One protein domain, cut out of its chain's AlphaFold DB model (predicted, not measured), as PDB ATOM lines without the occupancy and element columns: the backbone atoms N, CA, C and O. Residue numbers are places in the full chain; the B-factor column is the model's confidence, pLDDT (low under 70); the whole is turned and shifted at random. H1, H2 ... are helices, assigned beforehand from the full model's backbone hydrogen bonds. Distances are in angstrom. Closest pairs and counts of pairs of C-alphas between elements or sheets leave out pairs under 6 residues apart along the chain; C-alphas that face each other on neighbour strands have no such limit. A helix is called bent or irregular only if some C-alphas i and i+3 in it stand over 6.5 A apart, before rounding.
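AT A GLANCE: This is residues 123 to 204 and 218 to 300 of the 320 residues of an uncharacterized protein of Petromyzon marinus (UniProt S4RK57). The middle is an up-and-down bundle of three helices, H4, H5 and H6, and H7 folds back beside H6 at one end of the long axis. At the other end a helical hairpin, H1b and H2, packs on H4 and H5 at a steep tilt, and the first arm, H1a, crosses the last part of H2. The small helix H3 packs on H5, and a long loop with no named element, residues 189 to 204, follows it. The printed part has 165 residues with seven named helices, H1 to H7 in order along the chain, and no named strand; the class is all helix. It is compact, with a radius of gyration of the C-alphas of 14.9 A, and spans 40 by 32 by 30 A.

HOW THE PARTS SIT: H1, residues 124 to 151, was assigned as one helix by its hydrogen bonds but is bent: C-alphas 131 and 134 are 9.4 A apart. Its arms, H1a up to residue 131 and H1b from residue 134, stand at a steep tilt of 64 degrees. H2, residues 156 to 176, makes a hairpin with H1b, at a shallow tilt of 18 degrees, opposite ways; their closest C-alphas, those of Ala 141 and Ser 166, are 4.4 A apart. H2 touches H1a with residues 168 to 176 alone, closest at the C-alphas of Ser 125 and Ala 172, 4.4 A, at a steep tilt of 69 degrees, only just short of about perpendicular. H3, residues 185 to 188, touches H5, residues 242 to 256, closest at the C-alphas of Tyr 187 and Leu 243, 5.4 A. H4, residues 219 to 235, touches H1b at a steep tilt of 61 degrees, with residues 142 to 149 of H1b alone; the closest C-alphas are those of Ser 145 and Cys 225, 5.7 A. H2 touches H4 with residues 160 to 167 alone, at a steep tilt of 55 degrees, closest at the C-alphas of Ser 163 and Leu 229, 6.3 A. H2 touches H5 with residues 167 to 171 alone, closest at the C-alphas of Lys 171 and Pro 244, 6.0 A. H4 and H5, the two hubs with four touching helices each, form a hairpin at a shallow tilt of 28 degrees, closest at the C-alphas of Ala 230 and Val 242, 5.1 A. H5 and H6, residues 260 to 276, form the next hairpin, at 17 degrees, with the C-alphas of Val 253 and Ser 263 closest at 5.8 A. H4 and H6 only just touch, with 3 pairs of C-alphas within 8 A, the closest those of His 234 and Val 273, 6.8 A. H7, residues 280 to 291, makes a hairpin with H6, closest at the C-alphas of Val 271 and Ala 283, 4.8 A; H7 is apart from H4 and H5. Every O i to N i+4 pair is within hydrogen-bond range in H1a, H1b, H4, H5, H6 and H7, and 13 of 17 are in H2; H3 is too short for such a pair.

IN THESE COORDINATES: H1a begins at C-alpha 124, (-13.157, 0.518, 18.948), and measures 10.8 A from first to last C-alpha; H1b measures 25.1 A. H2 measures 31.0 A, H3 5.7 A, H4 24.3 A, H5 20.3 A and H6 24.5 A. H4 begins at C-alpha 219, (-29.999, 15.625, 29.378). H7 measures 16.2 A and ends at C-alpha 291, (-49.058, 3.961, 14.674).

THE WHOLE: The two C-alphas farthest apart, those of Ala 157 and Val 300, are 43.3 A apart. Residues 205 to 217 are cut out, and C-alphas 204 and 218 are 13.2 A apart across the cut, in the link from H3 to H4. Of the links that are printed whole, H1 to H2, H5 to H6 and H6 to H7 are tight, H2 to H3 and H4 to H5 are short, and none is long. The mean pLDDT of the printed part is 88.7; residue 178, residues 193 to 204 and residues 299 to 300 are under 70.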
ATOM      1  N   ASP A 123     -13.296  -4.253  19.659       81.75
ATOM      2  CA  ASP A 123     -14.146  -3.218  19.055       81.75
ATOM      3  C   ASP A 123     -13.737  -1.817  19.549       81.75
ATOM      4  O   ASP A 123     -13.533  -1.622  20.751       81.75
ATOM      5  N   ALA A 124     -13.655  -0.830  18.654       88.19
ATOM      6  CA  ALA A 124     -13.157   0.518  18.948       88.19
ATOM      7  C   ALA A 124     -13.874   1.175  20.141       88.19
ATOM      8  O   ALA A 124     -13.232   1.764  21.012       88.19
ATOM      9  N   SER A 125     -15.195   0.995  20.249       90.06
ATOM     10  CA  SER A 125     -15.987   1.485  21.385       90.06
ATOM     11  C   SER A 125     -15.550   0.891  22.729       90.06
ATOM     12  O   SER A 125     -15.593   1.576  23.745       90.06
ATOM     13  N   SER A 126     -15.092  -0.364  22.760       89.88
ATOM     14  CA  SER A 126     -14.577  -0.981  23.991       89.88
ATOM     15  C   SER A 126     -13.222  -0.405  24.403       89.88
ATOM     16  O   SER A 126     -12.978  -0.176  25.585       89.88
ATOM     17  N   VAL A 127     -12.362  -0.104  23.426       90.62
ATOM     18  CA  VAL A 127     -11.066   0.538  23.667       90.62
ATOM     19  C   VAL A 127     -11.273   1.938  24.236       90.62
ATOM     20  O   VAL A 127     -10.690   2.267  25.267       90.62
ATOM     21  N   LEU A 128     -12.155   2.728  23.622       91.56
ATOM     22  CA  LEU A 128     -12.503   4.068  24.095       91.56
ATOM     23  C   LEU A 128     -13.105   4.040  25.506       91.56
ATOM     24  O   LEU A 128     -12.731   4.866  26.339       91.56
ATOM     25  N   LEU A 129     -13.951   3.046  25.812       91.50
ATOM     26  CA  LEU A 129     -14.485   2.860  27.163       91.50
ATOM     27  C   LEU A 129     -13.377   2.648  28.199       91.50
ATOM     28  O   LEU A 129     -13.449   3.221  29.283       91.50
ATOM     29  N   ARG A 130     -12.347   1.852  27.882       90.25
ATOM     30  CA  ARG A 130     -11.209   1.636  28.793       90.25
ATOM     31  C   ARG A 130     -10.403   2.914  29.030       90.25
ATOM     32  O   ARG A 130      -9.885   3.090  30.126       90.25
ATOM     33  N   LEU A 131     -10.311   3.786  28.026       89.19
ATOM     34  CA  LEU A 131      -9.558   5.039  28.110       89.19
ATOM     35  C   LEU A 131     -10.290   6.102  28.944       89.19
ATOM     36  O   LEU A 131      -9.728   6.631  29.899       89.19
ATOM     37  N   GLY A 132     -11.553   6.393  28.621       85.88
ATOM     38  CA  GLY A 132     -12.308   7.471  29.277       85.88
ATOM     39  C   GLY A 132     -13.179   7.032  30.460       85.88
ATOM     40  O   GLY A 132     -13.641   7.859  31.253       85.88
ATOM     41  N   GLY A 133     -13.463   5.735  30.588       89.00
ATOM     42  CA  GLY A 133     -14.578   5.247  31.398       89.00
ATOM     43  C   GLY A 133     -15.931   5.755  30.881       89.00
ATOM     44  O   GLY A 133     -16.016   6.497  29.905       89.00
ATOM     45  N   VAL A 134     -17.018   5.385  31.560       88.38
ATOM     46  CA  VAL A 134     -18.390   5.725  31.126       88.38
ATOM     47  C   VAL A 134     -18.613   7.236  31.047       88.38
ATOM     48  O   VAL A 134     -19.031   7.759  30.016       88.38
ATOM     49  N   ARG A 135     -18.291   7.956  32.130       85.56
ATOM     50  CA  ARG A 135     -18.500   9.410  32.217       85.56
ATOM     51  C   ARG A 135     -17.599  10.183  31.255       85.56
ATOM     52  O   ARG A 135     -18.057  11.155  30.664       85.56
ATOM     53  N   GLY A 136     -16.347   9.747  31.085       89.75
ATOM     54  CA  GLY A 136     -15.426  10.353  30.125       89.75
ATOM     55  C   GLY A 136     -15.898  10.138  28.692       89.75
ATOM     56  O   GLY A 136     -15.933  11.096  27.933       89.75
ATOM     57  N   CYS A 137     -16.374   8.934  28.349       93.00
ATOM     58  CA  CYS A 137     -16.953   8.662  27.029       93.00
ATOM     59  C   CYS A 137     -18.204   9.497  26.757       93.00
ATOM     60  O   CYS A 137     -18.328  10.047  25.667       93.00
ATOM     61  N   LEU A 138     -19.106   9.638  27.733       92.75
ATOM     62  CA  LEU A 138     -20.309  10.457  27.579       92.75
ATOM     63  C   LEU A 138     -19.965  11.937  27.337       92.75
ATOM     64  O   LEU A 138     -20.484  12.546  26.401       92.75
ATOM     65  N   LEU A 139     -19.062  12.505  28.146       93.06
ATOM     66  CA  LEU A 139     -18.613  13.889  27.982       93.06
ATOM     67  C   LEU A 139     -17.881  14.085  26.646       93.06
ATOM     68  O   LEU A 139     -18.193  15.011  25.901       93.06
ATOM     69  N   ALA A 140     -16.954  13.183  26.314       95.06
ATOM     70  CA  ALA A 140     -16.213  13.184  25.057       95.06
ATOM     71  C   ALA A 140     -17.142  13.087  23.837       95.06
ATOM     72  O   ALA A 140     -16.940  13.797  22.854       95.06
ATOM     73  N   ALA A 141     -18.189  12.259  23.905       96.12
ATOM     74  CA  ALA A 141     -19.183  12.145  22.845       96.12
ATOM     75  C   ALA A 141     -19.910  13.480  22.630       96.12
ATOM     76  O   ALA A 141     -19.996  13.974  21.510       96.12
ATOM     77  N   VAL A 142     -20.373  14.124  23.705       96.00
ATOM     78  CA  VAL A 142     -21.030  15.434  23.591       96.00
ATOM     79  C   VAL A 142     -20.081  16.506  23.056       96.00
ATOM     80  O   VAL A 142     -20.480  17.281  22.189       96.00
ATOM     81  N   LEU A 143     -18.825  16.537  23.502       96.19
ATOM     82  CA  LEU A 143     -17.820  17.480  23.000       96.19
ATOM     83  C   LEU A 143     -17.548  17.286  21.504       96.19
ATOM     84  O   LEU A 143     -17.633  18.249  20.740       96.19
ATOM     85  N   ALA A 144     -17.300  16.049  21.066       97.06
ATOM     86  CA  ALA A 144     -17.102  15.725  19.655       97.06
ATOM     87  C   ALA A 144     -18.339  16.098  18.815       97.06
ATOM     88  O   ALA A 144     -18.216  16.742  17.773       97.06
ATOM     89  N   SER A 145     -19.545  15.798  19.305       96.75
ATOM     90  CA  SER A 145     -20.792  16.209  18.656       96.75
ATOM     91  C   SER A 145     -20.918  17.729  18.532       96.75
ATOM     92  O   SER A 145     -21.283  18.216  17.465       96.75
ATOM     93  N   LYS A 146     -20.606  18.497  19.585       95.50
ATOM     94  CA  LYS A 146     -20.654  19.969  19.557       95.50
ATOM     95  C   LYS A 146     -19.656  20.547  18.555       95.50
ATOM     96  O   LYS A 146     -20.022  21.422  17.772       95.50
ATOM     97  N   ILE A 147     -18.428  20.030  18.526       95.88
ATOM     98  CA  ILE A 147     -17.405  20.439  17.555       95.88
ATOM     99  C   ILE A 147     -17.891  20.162  16.124       95.88
ATOM    100  O   ILE A 147     -17.846  21.053  15.273       95.88
ATOM    101  N   ALA A 148     -18.432  18.968  15.867       96.25
ATOM    102  CA  ALA A 148     -19.000  18.610  14.568       96.25
ATOM    103  C   ALA A 148     -20.242  19.444  14.199       96.25
ATOM    104  O   ALA A 148     -20.470  19.745  13.028       96.25
ATOM    105  N   GLN A 149     -21.073  19.814  15.172       94.62
ATOM    106  CA  GLN A 149     -22.309  20.552  14.931       94.62
ATOM    107  C   GLN A 149     -22.063  22.039  14.670       94.62
ATOM    108  O   GLN A 149     -22.677  22.592  13.757       94.62
ATOM    109  N   PHE A 150     -21.189  22.665  15.459       92.94
ATOM    110  CA  PHE A 150     -21.085  24.122  15.545       92.94
ATOM    111  C   PHE A 150     -19.789  24.701  14.974       92.94
ATOM    112  O   PHE A 150     -19.789  25.859  14.570       92.94
ATOM    113  N   ILE A 151     -18.698  23.927  14.921       92.69
ATOM    114  CA  ILE A 151     -17.392  24.428  14.466       92.69
ATOM    115  C   ILE A 151     -17.055  23.921  13.063       92.69
ATOM    116  O   ILE A 151     -16.743  24.710  12.176       92.69
ATOM    117  N   LEU A 152     -17.138  22.608  12.836       91.81
ATOM    118  CA  LEU A 152     -16.698  21.959  11.591       91.81
ATOM    119  C   LEU A 152     -17.745  22.034  10.467       91.81
ATOM    120  O   LEU A 152     -17.901  21.103   9.684       91.81
ATOM    121  N   THR A 153     -18.512  23.118  10.384       89.69
ATOM    122  CA  THR A 153     -19.617  23.234   9.418       89.69
ATOM    123  C   THR A 153     -19.142  23.333   7.966       89.69
ATOM    124  O   THR A 153     -19.878  22.909   7.078       89.69
ATOM    125  N   ALA A 154     -17.926  23.842   7.734       88.81
ATOM    126  CA  ALA A 154     -17.348  24.036   6.403       88.81
ATOM    127  C   ALA A 154     -16.636  22.793   5.835       88.81
ATOM    128  O   ALA A 154     -16.636  22.596   4.623       88.81
ATOM    129  N   ASP A 155     -16.047  21.946   6.687       91.62
ATOM    130  CA  ASP A 155     -15.288  20.765   6.258       91.62
ATOM    131  C   ASP A 155     -16.087  19.485   6.513       91.62
ATOM    132  O   ASP A 155     -16.141  18.961   7.629       91.62
ATOM    133  N   PHE A 156     -16.715  18.965   5.458       92.06
ATOM    134  CA  PHE A 156     -17.561  17.778   5.553       92.06
ATOM    135  C   PHE A 156     -16.785  16.520   5.966       92.06
ATOM    136  O   PHE A 156     -17.289  15.727   6.762       92.06
ATOM    137  N   ALA A 157     -15.558  16.331   5.471       92.44
ATOM    138  CA  ALA A 157     -14.786  15.119   5.739       92.44
ATOM    139  C   ALA A 157     -14.364  15.049   7.213       92.44
ATOM    140  O   ALA A 157     -14.567  14.028   7.881       92.44
ATOM    141  N   VAL A 158     -13.848  16.159   7.752       93.12
ATOM    142  CA  VAL A 158     -13.448  16.245   9.164       93.12
ATOM    143  C   VAL A 158     -14.675  16.178  10.077       93.12
ATOM    144  O   VAL A 158     -14.645  15.502  11.110       93.12
ATOM    145  N   ARG A 159     -15.793  16.795   9.675       95.19
ATOM    146  CA  ARG A 159     -17.068  16.722  10.401       95.19
ATOM    147  C   ARG A 159     -17.598  15.296  10.523       95.19
ATOM    148  O   ARG A 159     -18.012  14.894  11.614       95.19
ATOM    149  N   ILE A 160     -17.548  14.516   9.443       95.44
ATOM    150  CA  ILE A 160     -17.952  13.106   9.461       95.44
ATOM    151  C   ILE A 160     -17.018  12.287  10.344       95.44
ATOM    152  O   ILE A 160     -17.501  11.548  11.199       95.44
ATOM    153  N   ARG A 161     -15.696  12.464  10.229       94.94
ATOM    154  CA  ARG A 161     -14.722  11.766  11.087       94.94
ATOM    155  C   ARG A 161     -14.965  12.047  12.576       94.94
ATOM    156  O   ARG A 161     -14.954  11.121  13.385       94.94
ATOM    157  N   CYS A 162     -15.244  13.300  12.930       95.50
ATOM    158  CA  CYS A 162     -15.590  13.704  14.294       95.50
ATOM    159  C   CYS A 162     -16.930  13.095  14.757       95.50
ATOM    160  O   CYS A 162     -17.050  12.612  15.883       95.50
ATOM    161  N   SER A 163     -17.922  13.030  13.866       96.75
ATOM    162  CA  SER A 163     -19.226  12.415  14.148       96.75
ATOM    163  C   SER A 163     -19.126  10.900  14.346       96.75
ATOM    164  O   SER A 163     -19.794  10.350  15.219       96.75
ATOM    165  N   VAL A 164     -18.248  10.226  13.597       95.94
ATOM    166  CA  VAL A 164     -17.940   8.802  13.781       95.94
ATOM    167  C   VAL A 164     -17.293   8.569  15.145       95.94
ATOM    168  O   VAL A 164     -17.773   7.709  15.885       95.94
ATOM    169  N   LEU A 165     -16.289   9.367  15.534       96.19
ATOM    170  CA  LEU A 165     -15.713   9.325  16.887       96.19
ATOM    171  C   LEU A 165     -16.802   9.460  17.957       96.19
ATOM    172  O   LEU A 165     -16.915   8.611  18.843       96.19
ATOM    173  N   SER A 166     -17.652  10.480  17.833       97.12
ATOM    174  CA  SER A 166     -18.762  10.694  18.757       97.12
ATOM    175  C   SER A 166     -19.719   9.500  18.812       97.12
ATOM    176  O   SER A 166     -20.183   9.143  19.895       97.12
ATOM    177  N   SER A 167     -20.010   8.872  17.671       96.44
ATOM    178  CA  SER A 167     -20.900   7.711  17.618       96.44
ATOM    179  C   SER A 167     -20.326   6.504  18.359       96.44
ATOM    180  O   SER A 167     -21.029   5.863  19.140       96.44
ATOM    181  N   MET A 168     -19.023   6.251  18.205       94.94
ATOM    182  CA  MET A 168     -18.336   5.171  18.909       94.94
ATOM    183  C   MET A 168     -18.279   5.413  20.415       94.94
ATOM    184  O   MET A 168     -18.379   4.449  21.171       94.94
ATOM    185  N   LEU A 169     -18.145   6.669  20.850       95.44
ATOM    186  CA  LEU A 169     -18.145   7.052  22.264       95.44
ATOM    187  C   LEU A 169     -19.526   6.889  22.910       95.44
ATOM    188  O   LEU A 169     -19.618   6.359  24.014       95.44
ATOM    189  N   PHE A 170     -20.608   7.256  22.219       94.75
ATOM    190  CA  PHE A 170     -21.961   6.955  22.704       94.75
ATOM    191  C   PHE A 170     -22.213   5.447  22.764       94.75
ATOM    192  O   PHE A 170     -22.716   4.942  23.766       94.75
ATOM    193  N   LYS A 171     -21.792   4.704  21.736       92.75
ATOM    194  CA  LYS A 171     -21.863   3.238  21.732       92.75
ATOM    195  C   LYS A 171     -21.031   2.608  22.856       92.75
ATOM    196  O   LYS A 171     -21.427   1.582  23.403       92.75
ATOM    197  N   ALA A 172     -19.910   3.219  23.241       92.00
ATOM    198  CA  ALA A 172     -19.058   2.751  24.335       92.00
ATOM    199  C   ALA A 172     -19.805   2.672  25.675       92.00
ATOM    200  O   ALA A 172     -19.503   1.798  26.482       92.00
ATOM    201  N   ILE A 173     -20.824   3.510  25.890       89.81
ATOM    202  CA  ILE A 173     -21.652   3.497  27.105       89.81
ATOM    203  C   ILE A 173     -22.361   2.145  27.263       89.81
ATOM    204  O   ILE A 173     -22.331   1.553  28.340       89.81
ATOM    205  N   PHE A 174     -22.896   1.586  26.174       87.88
ATOM    206  CA  PHE A 174     -23.504   0.251  26.181       87.88
ATOM    207  C   PHE A 174     -22.507  -0.871  26.478       87.88
ATOM    208  O   PHE A 174     -22.905  -1.982  26.800       87.88
ATOM    209  N   ARG A 175     -21.201  -0.620  26.370       85.44
ATOM    210  CA  ARG A 175     -20.167  -1.623  26.661       85.44
ATOM    211  C   ARG A 175     -19.775  -1.677  28.126       85.44
ATOM    212  O   ARG A 175     -19.002  -2.550  28.505       85.44
ATOM    213  N   ALA A 176     -20.310  -0.767  28.934       80.94
ATOM    214  CA  ALA A 176     -20.060  -0.718  30.363       80.94
ATOM    215  C   ALA A 176     -20.925  -1.694  31.174       80.94
ATOM    216  O   ALA A 176     -20.612  -1.950  32.333       80.94
ATOM    217  N   SER A 177     -21.976  -2.254  30.575       70.25
ATOM    218  CA  SER A 177     -22.884  -3.234  31.184       70.25
ATOM    219  C   SER A 177     -23.137  -4.414  30.252       70.25
ATOM    220  O   SER A 177     -23.141  -4.301  29.027       70.25
ATOM    221  N   LEU A 178     -23.381  -5.573  30.858       52.66
ATOM    222  CA  LEU A 178     -23.878  -6.777  30.195       52.66
ATOM    223  C   LEU A 178     -25.400  -6.767  30.389       52.66
ATOM    224  O   LEU A 178     -25.835  -6.997  31.517       52.66
ATOM    225  N   PRO A 179     -26.199  -6.361  29.380       75.06
ATOM    226  CA  PRO A 179     -26.639  -7.280  28.322       75.06
ATOM    227  C   PRO A 179     -26.760  -6.629  26.924       75.06
ATOM    228  O   PRO A 179     -27.493  -7.121  26.069       75.06
ATOM    229  N   HIS A 180     -26.105  -5.490  26.683       83.44
ATOM    230  CA  HIS A 180     -26.323  -4.736  25.445       83.44
ATOM    231  C   HIS A 180     -25.692  -5.409  24.212       83.44
ATOM    232  O   HIS A 180     -24.649  -6.066  24.330       83.44
ATOM    233  N   PRO A 181     -26.276  -5.219  23.013       87.75
ATOM    234  CA  PRO A 181     -25.725  -5.792  21.797       87.75
ATOM    235  C   PRO A 181     -24.309  -5.302  21.479       87.75
ATOM    236  O   PRO A 181     -23.909  -4.175  21.788       87.75
ATOM    237  N   LYS A 182     -23.526  -6.165  20.826       86.50
ATOM    238  CA  LYS A 182     -22.172  -5.816  20.375       86.50
ATOM    239  C   LYS A 182     -22.181  -5.313  18.933       86.50
ATOM    240  O   LYS A 182     -21.551  -4.289  18.656       86.50
ATOM    241  N   ALA A 183     -22.881  -5.989  18.026       89.31
ATOM    242  CA  ALA A 183     -22.974  -5.543  16.644       89.31
ATOM    243  C   ALA A 183     -23.993  -4.405  16.505       89.31
ATOM    244  O   ALA A 183     -25.003  -4.376  17.203       89.31
ATOM    245  N   ASP A 184     -23.737  -3.472  15.587       92.25
ATOM    246  CA  ASP A 184     -24.632  -2.329  15.362       92.25
ATOM    247  C   ASP A 184     -25.988  -2.758  14.795       92.25
ATOM    248  O   ASP A 184     -27.016  -2.198  15.158       92.25
ATOM    249  N   VAL A 185     -26.003  -3.793  13.950       92.44
ATOM    250  CA  VAL A 185     -27.233  -4.320  13.339       92.44
ATOM    251  C   VAL A 185     -28.220  -4.855  14.378       92.44
ATOM    252  O   VAL A 185     -29.427  -4.690  14.225       92.44
ATOM    253  N   ASP A 186     -27.723  -5.412  15.484       91.94
ATOM    254  CA  ASP A 186     -28.562  -5.957  16.552       91.94
ATOM    255  C   ASP A 186     -29.372  -4.854  17.258       91.94
ATOM    256  O   ASP A 186     -30.429  -5.119  17.840       91.94
ATOM    257  N   TYR A 187     -28.938  -3.590  17.147       92.62
ATOM    258  CA  TYR A 187     -29.690  -2.445  17.653       92.62
ATOM    259  C   TYR A 187     -30.966  -2.141  16.854       92.62
ATOM    260  O   TYR A 187     -31.801  -1.367  17.322       92.62
ATOM    261  N   ALA A 188     -31.184  -2.779  15.698       92.94
ATOM    262  CA  ALA A 188     -32.430  -2.655  14.942       92.94
ATOM    263  C   ALA A 188     -33.658  -3.041  15.789       92.94
ATOM    264  O   ALA A 188     -34.679  -2.350  15.768       92.94
ATOM    265  N   ARG A 189     -33.540  -4.106  16.592       87.88
ATOM    266  CA  ARG A 189     -34.612  -4.611  17.474       87.88
ATOM    267  C   ARG A 189     -34.430  -4.242  18.937       87.88
ATOM    268  O   ARG A 189     -35.335  -4.474  19.734       87.88
ATOM    269  N   TYR A 190     -33.263  -3.722  19.289       89.00
ATOM    270  CA  TYR A 190     -32.920  -3.434  20.666       89.00
ATOM    271  C   TYR A 190     -33.674  -2.208  21.187       89.00
ATOM    272  O   TYR A 190     -33.722  -1.162  20.540       89.00
ATOM    273  N   GLU A 191     -34.210  -2.332  22.397       80.06
ATOM    274  CA  GLU A 191     -34.759  -1.233  23.179       80.06
ATOM    275  C   GLU A 191     -34.231  -1.351  24.607       80.06
ATOM    276  O   GLU A 191     -34.221  -2.438  25.187       80.06
ATOM    277  N   VAL A 192     -33.794  -0.228  25.175       76.38
ATOM    278  CA  VAL A 192     -33.209  -0.192  26.521       76.38
ATOM    279  C   VAL A 192     -34.255  -0.517  27.593       76.38
ATOM    280  O   VAL A 192     -33.974  -1.270  28.518       76.38
ATOM    281  N   ASP A 193     -35.479  -0.006  27.433       63.00
ATOM    282  CA  ASP A 193     -36.547  -0.054  28.444       63.00
ATOM    283  C   ASP A 193     -37.464  -1.289  28.351       63.00
ATOM    284  O   ASP A 193     -38.409  -1.434  29.122       63.00
ATOM    285  N   GLY A 194     -37.207  -2.200  27.406       51.34
ATOM    286  CA  GLY A 194     -38.098  -3.313  27.047       51.34
ATOM    287  C   GLY A 194     -38.130  -4.509  28.014       51.34
ATOM    288  O   GLY A 194     -38.365  -5.630  27.571       51.34
ATOM    289  N   GLY A 195     -37.846  -4.321  29.306       46.53
ATOM    290  CA  GLY A 195     -37.926  -5.381  30.327       46.53
ATOM    291  C   GLY A 195     -36.813  -6.444  30.301       46.53
ATOM    292  O   GLY A 195     -36.798  -7.315  31.165       46.53
ATOM    293  N   GLN A 196     -35.868  -6.371  29.356       44.59
ATOM    294  CA  GLN A 196     -34.665  -7.226  29.309       44.59
ATOM    295  C   GLN A 196     -33.337  -6.456  29.444       44.59
ATOM    296  O   GLN A 196     -32.276  -7.069  29.540       44.59
ATOM    297  N   GLY A 197     -33.366  -5.119  29.440       46.25
ATOM    298  CA  GLY A 197     -32.175  -4.283  29.587       46.25
ATOM    299  C   GLY A 197     -31.892  -3.946  31.048       46.25
ATOM    300  O   GLY A 197     -32.788  -3.516  31.768       46.25
ATOM    301  N   SER A 198     -30.641  -4.108  31.487       52.03
ATOM    302  CA  SER A 198     -30.160  -3.415  32.685       52.03
ATOM    303  C   SER A 198     -30.167  -1.897  32.435       52.03
ATOM    304  O   SER A 198     -30.023  -1.490  31.275       52.03
ATOM    305  N   PRO A 199     -30.259  -1.052  33.478       61.00
ATOM    306  CA  PRO A 199     -30.057   0.389  33.339       61.00
ATOM    307  C   PRO A 199     -28.749   0.674  32.592       61.00
ATOM    308  O   PRO A 199     -27.746  -0.018  32.792       61.00
ATOM    309  N   VAL A 200     -28.768   1.664  31.694       58.56
ATOM    310  CA  VAL A 200     -27.568   2.081  30.961       58.56
ATOM    311  C   VAL A 200     -26.615   2.739  31.965       58.56
ATOM    312  O   VAL A 200     -26.965   3.773  32.548       58.56
ATOM    313  N   PRO A 201     -25.406   2.192  32.187       56.97
ATOM    314  CA  PRO A 201     -24.467   2.740  33.149       56.97
ATOM    315  C   PRO A 201     -24.138   4.188  32.808       56.97
ATOM    316  O   PRO A 201     -23.914   4.536  31.650       56.97
ATOM    317  N   GLY A 202     -24.103   5.048  33.825       52.69
ATOM    318  CA  GLY A 202     -23.827   6.478  33.657       52.69
ATOM    319  C   GLY A 202     -25.015   7.327  33.194       52.69
ATOM    320  O   GLY A 202     -24.871   8.546  33.147       52.69
ATOM    321  N   VAL A 203     -26.167   6.711  32.907       54.94
ATOM    322  CA  VAL A 203     -27.469   7.387  32.719       54.94
ATOM    323  C   VAL A 203     -28.326   7.313  33.999       54.94
ATOM    324  O   VAL A 203     -29.315   8.026  34.164       54.94
ATOM    325  N   GLU A 204     -27.897   6.491  34.952       54.44
ATOM    326  CA  GLU A 204     -28.548   6.254  36.233       54.44
ATOM    327  C   GLU A 204     -28.221   7.333  37.274       54.44
ATOM    328  O   GLU A 204     -27.067   7.733  37.448       54.44
ATOM    329  N   ASP A 218     -26.214  18.076  31.089       84.88
ATOM    330  CA  ASP A 218     -27.635  18.297  30.834       84.88
ATOM    331  C   ASP A 218     -28.192  17.264  29.832       84.88
ATOM    332  O   ASP A 218     -27.649  17.061  28.739       84.88
ATOM    333  N   VAL A 219     -29.308  16.629  30.203       86.38
ATOM    334  CA  VAL A 219     -29.999  15.625  29.378       86.38
ATOM    335  C   VAL A 219     -30.427  16.234  28.046       86.38
ATOM    336  O   VAL A 219     -30.281  15.590  27.006       86.38
ATOM    337  N   GLY A 220     -30.901  17.487  28.046       89.50
ATOM    338  CA  GLY A 220     -31.311  18.187  26.828       89.50
ATOM    339  C   GLY A 220     -30.164  18.313  25.824       89.50
ATOM    340  O   GLY A 220     -30.337  18.060  24.628       89.50
ATOM    341  N   THR A 221     -28.965  18.609  26.320       91.69
ATOM    342  CA  THR A 221     -27.735  18.658  25.526       91.69
ATOM    343  C   THR A 221     -27.392  17.294  24.924       91.69
ATOM    344  O   THR A 221     -27.085  17.222  23.731       91.69
ATOM    345  N   ILE A 222     -27.483  16.209  25.700       93.56
ATOM    346  CA  ILE A 222     -27.215  14.845  25.211       93.56
ATOM    347  C   ILE A 222     -28.218  14.462  24.115       93.56
ATOM    348  O   ILE A 222     -27.818  14.019  23.037       93.56
ATOM    349  N   VAL A 223     -29.513  14.684  24.358       94.19
ATOM    350  CA  VAL A 223     -30.600  14.409  23.404       94.19
ATOM    351  C   VAL A 223     -30.406  15.201  22.107       94.19
ATOM    352  O   VAL A 223     -30.544  14.644  21.017       94.19
ATOM    353  N   SER A 224     -30.027  16.480  22.203       95.00
ATOM    354  CA  SER A 224     -29.729  17.328  21.042       95.00
ATOM    355  C   SER A 224     -28.545  16.794  20.228       95.00
ATOM    356  O   SER A 224     -28.649  16.662  19.005       95.00
ATOM    357  N   CYS A 225     -27.455  16.400  20.899       96.62
ATOM    358  CA  CYS A 225     -26.270  15.820  20.261       96.62
ATOM    359  C   CYS A 225     -26.590  14.497  19.551       96.62
ATOM    360  O   CYS A 225     -26.264  14.332  18.378       96.62
ATOM    361  N   LEU A 226     -27.289  13.577  20.222       96.94
ATOM    362  CA  LEU A 226     -27.706  12.299  19.636       96.94
ATOM    363  C   LEU A 226     -28.597  12.498  18.408       96.94
ATOM    364  O   LEU A 226     -28.378  11.870  17.374       96.94
ATOM    365  N   SER A 227     -29.562  13.414  18.495       96.81
ATOM    366  CA  SER A 227     -30.457  13.729  17.382       96.81
ATOM    367  C   SER A 227     -29.713  14.360  16.200       96.81
ATOM    368  O   SER A 227     -29.979  14.043  15.037       96.81
ATOM    369  N   PHE A 228     -28.757  15.255  16.470       97.25
ATOM    370  CA  PHE A 228     -27.870  15.807  15.448       97.25
ATOM    371  C   PHE A 228     -27.059  14.701  14.760       97.25
ATOM    372  O   PHE A 228     -27.133  14.585  13.536       97.25
ATOM    373  N   LEU A 229     -26.349  13.868  15.527       97.88
ATOM    374  CA  LEU A 229     -25.489  12.808  14.998       97.88
ATOM    375  C   LEU A 229     -26.271  11.779  14.194       97.88
ATOM    376  O   LEU A 229     -25.867  11.465  13.079       97.88
ATOM    377  N   ALA A 230     -27.399  11.292  14.721       97.50
ATOM    378  CA  ALA A 230     -28.230  10.308  14.037       97.50
ATOM    379  C   ALA A 230     -28.661  10.819  12.655       97.50
ATOM    380  O   ALA A 230     -28.480  10.132  11.653       97.50
ATOM    381  N   ARG A 231     -29.137  12.070  12.571       97.31
ATOM    382  CA  ARG A 231     -29.520  12.687  11.291       97.31
ATOM    383  C   ARG A 231     -28.323  12.981  10.389       97.31
ATOM    384  O   ARG A 231     -28.448  12.913   9.171       97.31
ATOM    385  N   HIS A 232     -27.188  13.385  10.953       96.94
ATOM    386  CA  HIS A 232     -26.007  13.732  10.169       96.94
ATOM    387  C   HIS A 232     -25.353  12.490   9.551       96.94
ATOM    388  O   HIS A 232     -25.075  12.490   8.355       96.94
ATOM    389  N   LEU A 233     -25.190  11.418  10.331       97.31
ATOM    390  CA  LEU A 233     -24.656  10.135   9.871       97.31
ATOM    391  C   LEU A 233     -25.612   9.436   8.897       97.31
ATOM    392  O   LEU A 233     -25.150   8.915   7.883       97.31
ATOM    393  N   HIS A 234     -26.928   9.503   9.140       97.44
ATOM    394  CA  HIS A 234     -27.945   9.013   8.201       97.44
ATOM    395  C   HIS A 234     -27.813   9.681   6.828       97.44
ATOM    396  O   HIS A 234     -27.657   8.993   5.824       97.44
ATOM    397  N   ARG A 235     -27.752  11.020   6.782       95.88
ATOM    398  CA  ARG A 235     -27.552  11.771   5.527       95.88
ATOM    399  C   ARG A 235     -26.219  11.477   4.839       95.88
ATOM    400  O   ARG A 235     -26.119  11.645   3.631       95.88
ATOM    401  N   ALA A 236     -25.205  11.071   5.596       95.81
ATOM    402  CA  ALA A 236     -23.905  10.680   5.064       95.81
ATOM    403  C   ALA A 236     -23.845   9.214   4.596       95.81
ATOM    404  O   ALA A 236     -22.793   8.773   4.143       95.81
ATOM    405  N   GLY A 237     -24.936   8.449   4.726       96.00
ATOM    406  CA  GLY A 237     -24.995   7.032   4.358       96.00
ATOM    407  C   GLY A 237     -24.337   6.082   5.367       96.00
ATOM    408  O   GLY A 237     -24.227   4.886   5.109       96.00
ATOM    409  N   LEU A 238     -23.915   6.574   6.536       96.38
ATOM    410  CA  LEU A 238     -23.343   5.757   7.611       96.38
ATOM    411  C   LEU A 238     -24.467   5.220   8.504       96.38
ATOM    412  O   LEU A 238     -24.682   5.699   9.614       96.38
ATOM    413  N   LEU A 239     -25.207   4.238   7.988       96.75
ATOM    414  CA  LEU A 239     -26.475   3.780   8.568       96.75
ATOM    415  C   LEU A 239     -26.314   2.922   9.835       96.75
ATOM    416  O   LEU A 239     -27.060   3.098  10.794       96.75
ATOM    417  N   LEU A 240     -25.334   2.013   9.873       95.31
ATOM    418  CA  LEU A 240     -25.156   1.089  11.005       95.31
ATOM    419  C   LEU A 240     -24.851   1.811  12.335       95.31
ATOM    420  O   LEU A 240     -25.565   1.556  13.307       95.31
ATOM    421  N   PRO A 241     -23.903   2.772  12.407       94.75
ATOM    422  CA  PRO A 241     -23.613   3.488  13.653       94.75
ATOM    423  C   PRO A 241     -24.786   4.322  14.189       94.75
ATOM    424  O   PRO A 241     -24.760   4.747  15.343       94.75
ATOM    425  N   VAL A 242     -25.816   4.574  13.371       97.12
ATOM    426  CA  VAL A 242     -27.007   5.329  13.779       97.12
ATOM    427  C   VAL A 242     -27.900   4.498  14.706       97.12
ATOM    428  O   VAL A 242     -28.525   5.063  15.602       97.12
ATOM    429  N   LEU A 243     -27.939   3.168  14.559       96.06
ATOM    430  CA  LEU A 243     -28.839   2.308  15.342       96.06
ATOM    431  C   LEU A 243     -28.557   2.356  16.862       96.06
ATOM    432  O   LEU A 243     -29.504   2.600  17.615       96.06
ATOM    433  N   PRO A 244     -27.302   2.232  17.348       94.62
ATOM    434  CA  PRO A 244     -26.999   2.431  18.768       94.62
ATOM    435  C   PRO A 244     -27.360   3.834  19.273       94.62
ATOM    436  O   PRO A 244     -27.847   3.982  20.395       94.62
ATOM    437  N   LEU A 245     -27.158   4.872  18.451       96.19
ATOM    438  CA  LEU A 245     -27.504   6.248  18.821       96.19
ATOM    439  C   LEU A 245     -29.007   6.413  19.015       96.19
ATOM    440  O   LEU A 245     -29.426   7.035  19.987       96.19
ATOM    441  N   LEU A 246     -29.811   5.833  18.122       95.62
ATOM    442  CA  LEU A 246     -31.268   5.865  18.217       95.62
ATOM    443  C   LEU A 246     -31.785   5.061  19.411       95.62
ATOM    444  O   LEU A 246     -32.733   5.501  20.054       95.62
ATOM    445  N   ALA A 247     -31.149   3.941  19.759       93.25
ATOM    446  CA  ALA A 247     -31.504   3.191  20.962       93.25
ATOM    447  C   ALA A 247     -31.279   4.017  22.242       93.25
ATOM    448  O   ALA A 247     -32.154   4.064  23.107       93.25
ATOM    449  N   LEU A 248     -30.140   4.714  22.343       92.50
ATOM    450  CA  LEU A 248     -29.867   5.603  23.477       92.50
ATOM    451  C   LEU A 248     -30.796   6.823  23.470       92.50
ATOM    452  O   LEU A 248     -31.329   7.201  24.507       92.50
ATOM    453  N   TYR A 249     -31.018   7.423  22.301       94.31
ATOM    454  CA  TYR A 249     -31.916   8.563  22.139       94.31
ATOM    455  C   TYR A 249     -33.345   8.217  22.574       94.31
ATOM    456  O   TYR A 249     -33.917   8.958  23.370       94.31
ATOM    457  N   GLN A 250     -33.892   7.073  22.145       91.81
ATOM    458  CA  GLN A 250     -35.225   6.650  22.579       91.81
ATOM    459  C   GLN A 250     -35.295   6.405  24.076       91.81
ATOM    460  O   GLN A 250     -36.276   6.810  24.682       91.81
ATOM    461  N   HIS A 251     -34.270   5.813  24.688       88.31
ATOM    462  CA  HIS A 251     -34.253   5.647  26.139       88.31
ATOM    463  C   HIS A 251     -34.362   6.990  26.872       88.31
ATOM    464  O   HIS A 251     -35.227   7.184  27.727       88.31
ATOM    465  N   LEU A 252     -33.519   7.956  26.495       88.19
ATOM    466  CA  LEU A 252     -33.517   9.274  27.126       88.19
ATOM    467  C   LEU A 252     -34.849   9.992  26.911       88.19
ATOM    468  O   LEU A 252     -35.421  10.540  27.849       88.19
ATOM    469  N   VAL A 253     -35.365   9.983  25.685       90.38
ATOM    470  CA  VAL A 253     -36.562  10.747  25.336       90.38
ATOM    471  C   VAL A 253     -37.840  10.083  25.854       90.38
ATOM    472  O   VAL A 253     -38.724  10.792  26.338       90.38
ATOM    473  N   CYS A 254     -37.930   8.750  25.816       85.88
ATOM    474  CA  CYS A 254     -39.106   8.024  26.284       85.88
ATOM    475  C   CYS A 254     -39.156   7.913  27.813       85.88
ATOM    476  O   CYS A 254     -40.196   8.198  28.409       85.88
ATOM    477  N   SER A 255     -38.052   7.513  28.449       81.62
ATOM    478  CA  SER A 255     -38.042   7.172  29.877       81.62
ATOM    479  C   SER A 255     -37.687   8.347  30.774       81.62
ATOM    480  O   SER A 255     -38.277   8.493  31.842       81.62
ATOM    481  N   ILE A 256     -36.754   9.205  30.348       82.25
ATOM    482  CA  ILE A 256     -36.255  10.304  31.188       82.25
ATOM    483  C   ILE A 256     -37.010  11.598  30.889       82.25
ATOM    484  O   ILE A 256     -37.641  12.167  31.775       82.25
ATOM    485  N   CYS A 257     -36.978  12.064  29.638       84.31
ATOM    486  CA  CYS A 257     -37.631  13.313  29.244       84.31
ATOM    487  C   CYS A 257     -39.153  13.173  29.123       84.31
ATOM    488  O   CYS A 257     -39.861  14.165  29.276       84.31
ATOM    489  N   ARG A 258     -39.645  11.964  28.817       85.38
ATOM    490  CA  ARG A 258     -41.058  11.663  28.538       85.38
ATOM    491  C   ARG A 258     -41.675  12.577  27.465       85.38
ATOM    492  O   ARG A 258     -42.839  12.960  27.556       85.38
ATOM    493  N   ASP A 259     -40.897  12.915  26.437       88.88
ATOM    494  CA  ASP A 259     -41.304  13.814  25.350       88.88
ATOM    495  C   ASP A 259     -41.845  13.006  24.163       88.88
ATOM    496  O   ASP A 259     -41.098  12.347  23.434       88.88
ATOM    497  N   VAL A 260     -43.164  13.047  23.971       90.81
ATOM    498  CA  VAL A 260     -43.857  12.271  22.931       90.81
ATOM    499  C   VAL A 260     -43.430  12.694  21.527       90.81
ATOM    500  O   VAL A 260     -43.195  11.830  20.684       90.81
ATOM    501  N   GLN A 261     -43.284  13.997  21.270       92.62
ATOM    502  CA  GLN A 261     -42.959  14.490  19.931       92.62
ATOM    503  C   GLN A 261     -41.579  13.991  19.507       92.62
ATOM    504  O   GLN A 261     -41.431  13.366  18.455       92.62
ATOM    505  N   ARG A 262     -40.575  14.192  20.365       92.56
ATOM    506  CA  ARG A 262     -39.214  13.714  20.103       92.56
ATOM    507  C   ARG A 262     -39.143  12.189  20.031       92.56
ATOM    508  O   ARG A 262     -38.381  11.653  19.229       92.56
ATOM    509  N   SER A 263     -39.966  11.486  20.816       92.94
ATOM    510  CA  SER A 263     -40.045  10.021  20.765       92.94
ATOM    511  C   SER A 263     -40.501   9.546  19.386       92.94
ATOM    512  O   SER A 263     -39.894   8.635  18.825       92.94
ATOM    513  N   VAL A 264     -41.541  10.169  18.826       94.50
ATOM    514  CA  VAL A 264     -42.054   9.844  17.488       94.50
ATOM    515  C   VAL A 264     -41.032  10.205  16.411       94.50
ATOM    516  O   VAL A 264     -40.753   9.376  15.547       94.50
ATOM    517  N   GLU A 265     -40.414  11.389  16.477       94.88
ATOM    518  CA  GLU A 265     -39.375  11.807  15.522       94.88
ATOM    519  C   GLU A 265     -38.196  10.818  15.473       94.88
ATOM    520  O   GLU A 265     -37.734  10.455  14.388       94.88
ATOM    521  N   GLY A 266     -37.730  10.342  16.632       95.12
ATOM    522  CA  GLY A 266     -36.656   9.350  16.711       95.12
ATOM    523  C   GLY A 266     -37.043   7.988  16.138       95.12
ATOM    524  O   GLY A 266     -36.257   7.394  15.395       95.12
ATOM    525  N   ARG A 267     -38.265   7.508  16.406       94.94
ATOM    526  CA  ARG A 267     -38.765   6.249  15.821       94.94
ATOM    527  C   ARG A 267     -38.971   6.355  14.311       94.94
ATOM    528  O   ARG A 267     -38.590   5.439  13.590       94.94
ATOM    529  N   LEU A 268     -39.482   7.478  13.802       96.62
ATOM    530  CA  LEU A 268     -39.591   7.712  12.355       96.62
ATOM    531  C   LEU A 268     -38.214   7.736  11.682       96.62
ATOM    532  O   LEU A 268     -38.031   7.135  10.624       96.62
ATOM    533  N   LEU A 269     -37.218   8.365  12.316       97.38
ATOM    534  CA  LEU A 269     -35.841   8.310  11.834       97.38
ATOM    535  C   LEU A 269     -35.304   6.869  11.827       97.38
ATOM    536  O   LEU A 269     -34.649   6.475  10.866       97.38
ATOM    537  N   LYS A 270     -35.628   6.064  12.847       97.19
ATOM    538  CA  LYS A 270     -35.283   4.637  12.885       97.19
ATOM    539  C   LYS A 270     -35.916   3.865  11.727       97.19
ATOM    540  O   LYS A 270     -35.211   3.097  11.081       97.19
ATOM    541  N   VAL A 271     -37.193   4.099  11.412       97.50
ATOM    542  CA  VAL A 271     -37.859   3.475  10.252       97.50
ATOM    543  C   VAL A 271     -37.131   3.811   8.950       97.50
ATOM    544  O   VAL A 271     -36.870   2.906   8.158       97.50
ATOM    545  N   ASN A 272     -36.752   5.076   8.743       97.81
ATOM    546  CA  ASN A 272     -36.011   5.487   7.546       97.81
ATOM    547  C   ASN A 272     -34.661   4.765   7.450       97.81
ATOM    548  O   ASN A 272     -34.361   4.165   6.425       97.81
ATOM    549  N   VAL A 273     -33.888   4.736   8.540       97.88
ATOM    550  CA  VAL A 273     -32.591   4.038   8.585       97.88
ATOM    551  C   VAL A 273     -32.747   2.540   8.309       97.88
ATOM    552  O   VAL A 273     -31.965   1.976   7.550       97.88
ATOM    553  N   LEU A 274     -33.753   1.883   8.895       97.94
ATOM    554  CA  LEU A 274     -34.019   0.459   8.662       97.94
ATOM    555  C   LEU A 274     -34.449   0.181   7.218       97.94
ATOM    556  O   LEU A 274     -34.068  -0.844   6.656       97.94
ATOM    557  N   THR A 275     -35.208   1.094   6.614       97.69
ATOM    558  CA  THR A 275     -35.621   1.009   5.205       97.69
ATOM    559  C   THR A 275     -34.417   1.147   4.278       97.69
ATOM    560  O   THR A 275     -34.250   0.324   3.382       97.69
ATOM    561  N   ASP A 276     -33.533   2.110   4.544       97.50
ATOM    562  CA  ASP A 276     -32.301   2.314   3.774       97.50
ATOM    563  C   ASP A 276     -31.308   1.145   3.943       97.50
ATOM    564  O   ASP A 276     -30.540   0.837   3.034       97.50
ATOM    565  N   LEU A 277     -31.354   0.445   5.084       97.25
ATOM    566  CA  LEU A 277     -30.636  -0.814   5.330       97.25
ATOM    567  C   LEU A 277     -31.321  -2.055   4.720       97.25
ATOM    568  O   LEU A 277     -30.809  -3.161   4.880       97.25
ATOM    569  N   ALA A 278     -32.473  -1.899   4.060       97.25
ATOM    570  CA  ALA A 278     -33.315  -2.981   3.537       97.25
ATOM    571  C   ALA A 278     -33.823  -3.988   4.597       97.25
ATOM    572  O   ALA A 278     -34.219  -5.111   4.277       97.25
ATOM    573  N   LEU A 279     -33.883  -3.587   5.872       96.81
ATOM    574  CA  LEU A 279     -34.443  -4.370   6.980       96.81
ATOM    575  C   LEU A 279     -35.959  -4.142   7.097       96.81
ATOM    576  O   LEU A 279     -36.471  -3.702   8.129       96.81
ATOM    577  N   PHE A 280     -36.697  -4.440   6.024       96.69
ATOM    578  CA  PHE A 280     -38.114  -4.073   5.894       96.69
ATOM    579  C   PHE A 280     -39.018  -4.646   6.991       96.69
ATOM    580  O   PHE A 280     -39.943  -3.967   7.424       96.69
ATOM    581  N   GLY A 281     -38.745  -5.861   7.479       96.31
ATOM    582  CA  GLY A 281     -39.538  -6.472   8.554       96.31
ATOM    583  C   GLY A 281     -39.385  -5.765   9.905       96.31
ATOM    584  O   GLY A 281     -40.332  -5.705  10.691       96.31
ATOM    585  N   ASP A 282     -38.209  -5.196  10.173       96.19
ATOM    586  CA  ASP A 282     -37.971  -4.410  11.385       96.19
ATOM    587  C   ASP A 282     -38.517  -2.988  11.220       96.19
ATOM    588  O   ASP A 282     -39.132  -2.457  12.146       96.19
ATOM    589  N   ALA A 283     -38.390  -2.410  10.020       97.12
ATOM    590  CA  ALA A 283     -38.987  -1.122   9.673       97.12
ATOM    591  C   ALA A 283     -40.520  -1.146   9.805       97.12
ATOM    592  O   ALA A 283     -41.102  -0.245  10.412       97.12
ATOM    593  N   SER A 284     -41.182  -2.195   9.300       96.38
ATOM    594  CA  SER A 284     -42.636  -2.343   9.406       96.38
ATOM    595  C   SER A 284     -43.088  -2.493  10.856       96.38
ATOM    596  O   SER A 284     -44.088  -1.902  11.248       96.38
ATOM    597  N   ARG A 285     -42.338  -3.243  11.674       94.50
ATOM    598  CA  ARG A 285     -42.637  -3.398  13.102       94.50
ATOM    599  C   ARG A 285     -42.536  -2.069  13.843       94.50
ATOM    600  O   ARG A 285     -43.453  -1.725  14.579       94.50
ATOM    601  N   GLU A 286     -41.449  -1.329  13.637       94.75
ATOM    602  CA  GLU A 286     -41.251  -0.027  14.278       94.75
ATOM    603  C   GLU A 286     -42.338   0.974  13.849       94.75
ATOM    604  O   GLU A 286     -42.880   1.694  14.686       94.75
ATOM    605  N   MET A 287     -42.737   0.959  12.572       94.88
ATOM    606  CA  MET A 287     -43.861   1.757  12.073       94.88
ATOM    607  C   MET A 287     -45.185   1.376  12.758       94.88
ATOM    608  O   MET A 287     -45.923   2.261  13.188       94.88
ATOM    609  N   CYS A 288     -45.481   0.081  12.923       93.75
ATOM    610  CA  CYS A 288     -46.662  -0.366  13.669       93.75
ATOM    611  C   CYS A 288     -46.636   0.115  15.125       93.75
ATOM    612  O   CYS A 288     -47.646   0.623  15.601       93.75
ATOM    613  N   THR A 289     -45.491   0.024  15.811       91.19
ATOM    614  CA  THR A 289     -45.326   0.534  17.182       91.19
ATOM    615  C   THR A 289     -45.656   2.028  17.265       91.19
ATOM    616  O   THR A 289     -46.381   2.441  18.168       91.19
ATOM    617  N   VAL A 290     -45.204   2.836  16.298       91.75
ATOM    618  CA  VAL A 290     -45.538   4.270  16.230       91.75
ATOM    619  C   VAL A 290     -47.034   4.495  15.995       91.75
ATOM    620  O   VAL A 290     -47.642   5.292  16.705       91.75
ATOM    621  N   LEU A 291     -47.641   3.796  15.029       92.44
ATOM    622  CA  LEU A 291     -49.058   3.961  14.674       92.44
ATOM    623  C   LEU A 291     -50.011   3.526  15.792       92.44
ATOM    624  O   LEU A 291     -51.050   4.150  15.991       92.44
ATOM    625  N   LEU A 292     -49.655   2.471  16.525       91.56
ATOM    626  CA  LEU A 292     -50.425   1.967  17.664       91.56
ATOM    627  C   LEU A 292     -50.170   2.771  18.949       91.56
ATOM    628  O   LEU A 292     -50.828   2.537  19.959       91.56
ATOM    629  N   GLY A 293     -49.214   3.707  18.929       85.56
ATOM    630  CA  GLY A 293     -48.792   4.457  20.111       85.56
ATOM    631  C   GLY A 293     -48.139   3.583  21.185       85.56
ATOM    632  O   GLY A 293     -48.019   3.995  22.341       85.56
ATOM    633  N   GLU A 294     -47.712   2.375  20.822       84.06
ATOM    634  CA  GLU A 294     -47.025   1.467  21.726       84.06
ATOM    635  C   GLU A 294     -45.685   2.080  22.141       84.06
ATOM    636  O   GLU A 294     -44.943   2.625  21.323       84.06
ATOM    637  N   LYS A 295     -45.345   1.969  23.431       80.44
ATOM    638  CA  LYS A 295     -44.042   2.408  23.965       80.44
ATOM    639  C   LYS A 295     -43.740   3.898  23.729       80.44
ATOM    640  O   LYS A 295     -42.567   4.294  23.695       80.44
ATOM    641  N   LEU A 296     -44.776   4.716  23.542       85.88
ATOM    642  CA  LEU A 296     -44.688   6.166  23.662       85.88
ATOM    643  C   LEU A 296     -44.903   6.570  25.127       85.88
ATOM    644  O   LEU A 296     -45.637   5.890  25.851       85.88
ATOM    645  N   PRO A 297     -44.287   7.672  25.586       83.25
ATOM    646  CA  PRO A 297     -44.549   8.194  26.917       83.25
ATOM    647  C   PRO A 297     -46.034   8.490  27.082       83.25
ATOM    648  O   PRO A 297     -46.617   9.239  26.298       83.25
ATOM    649  N   LEU A 298     -46.643   7.940  28.129       76.88
ATOM    650  CA  LEU A 298     -47.993   8.346  28.488       76.88
ATOM    651  C   LEU A 298     -47.952   9.814  28.933       76.88
ATOM    652  O   LEU A 298     -47.112  10.146  29.789       76.88
ATOM    653  N   PRO A 299     -48.830  10.680  28.390       64.38
ATOM    654  CA  PRO A 299     -48.938  12.052  28.849       64.38
ATOM    655  C   PRO A 299     -49.276  12.030  30.338       64.38
ATOM    656  O   PRO A 299     -50.242  11.398  30.770       64.38
ATOM    657  N   VAL A 300     -48.439  12.680  31.143       58.75
ATOM    658  CA  VAL A 300     -48.717  12.841  32.568       58.75
ATOM    659  C   VAL A 300     -49.842  13.862  32.676       58.75
ATOM    660  O   VAL A 300     -49.608  15.064  32.583       58.75
TER     661      VAL A 300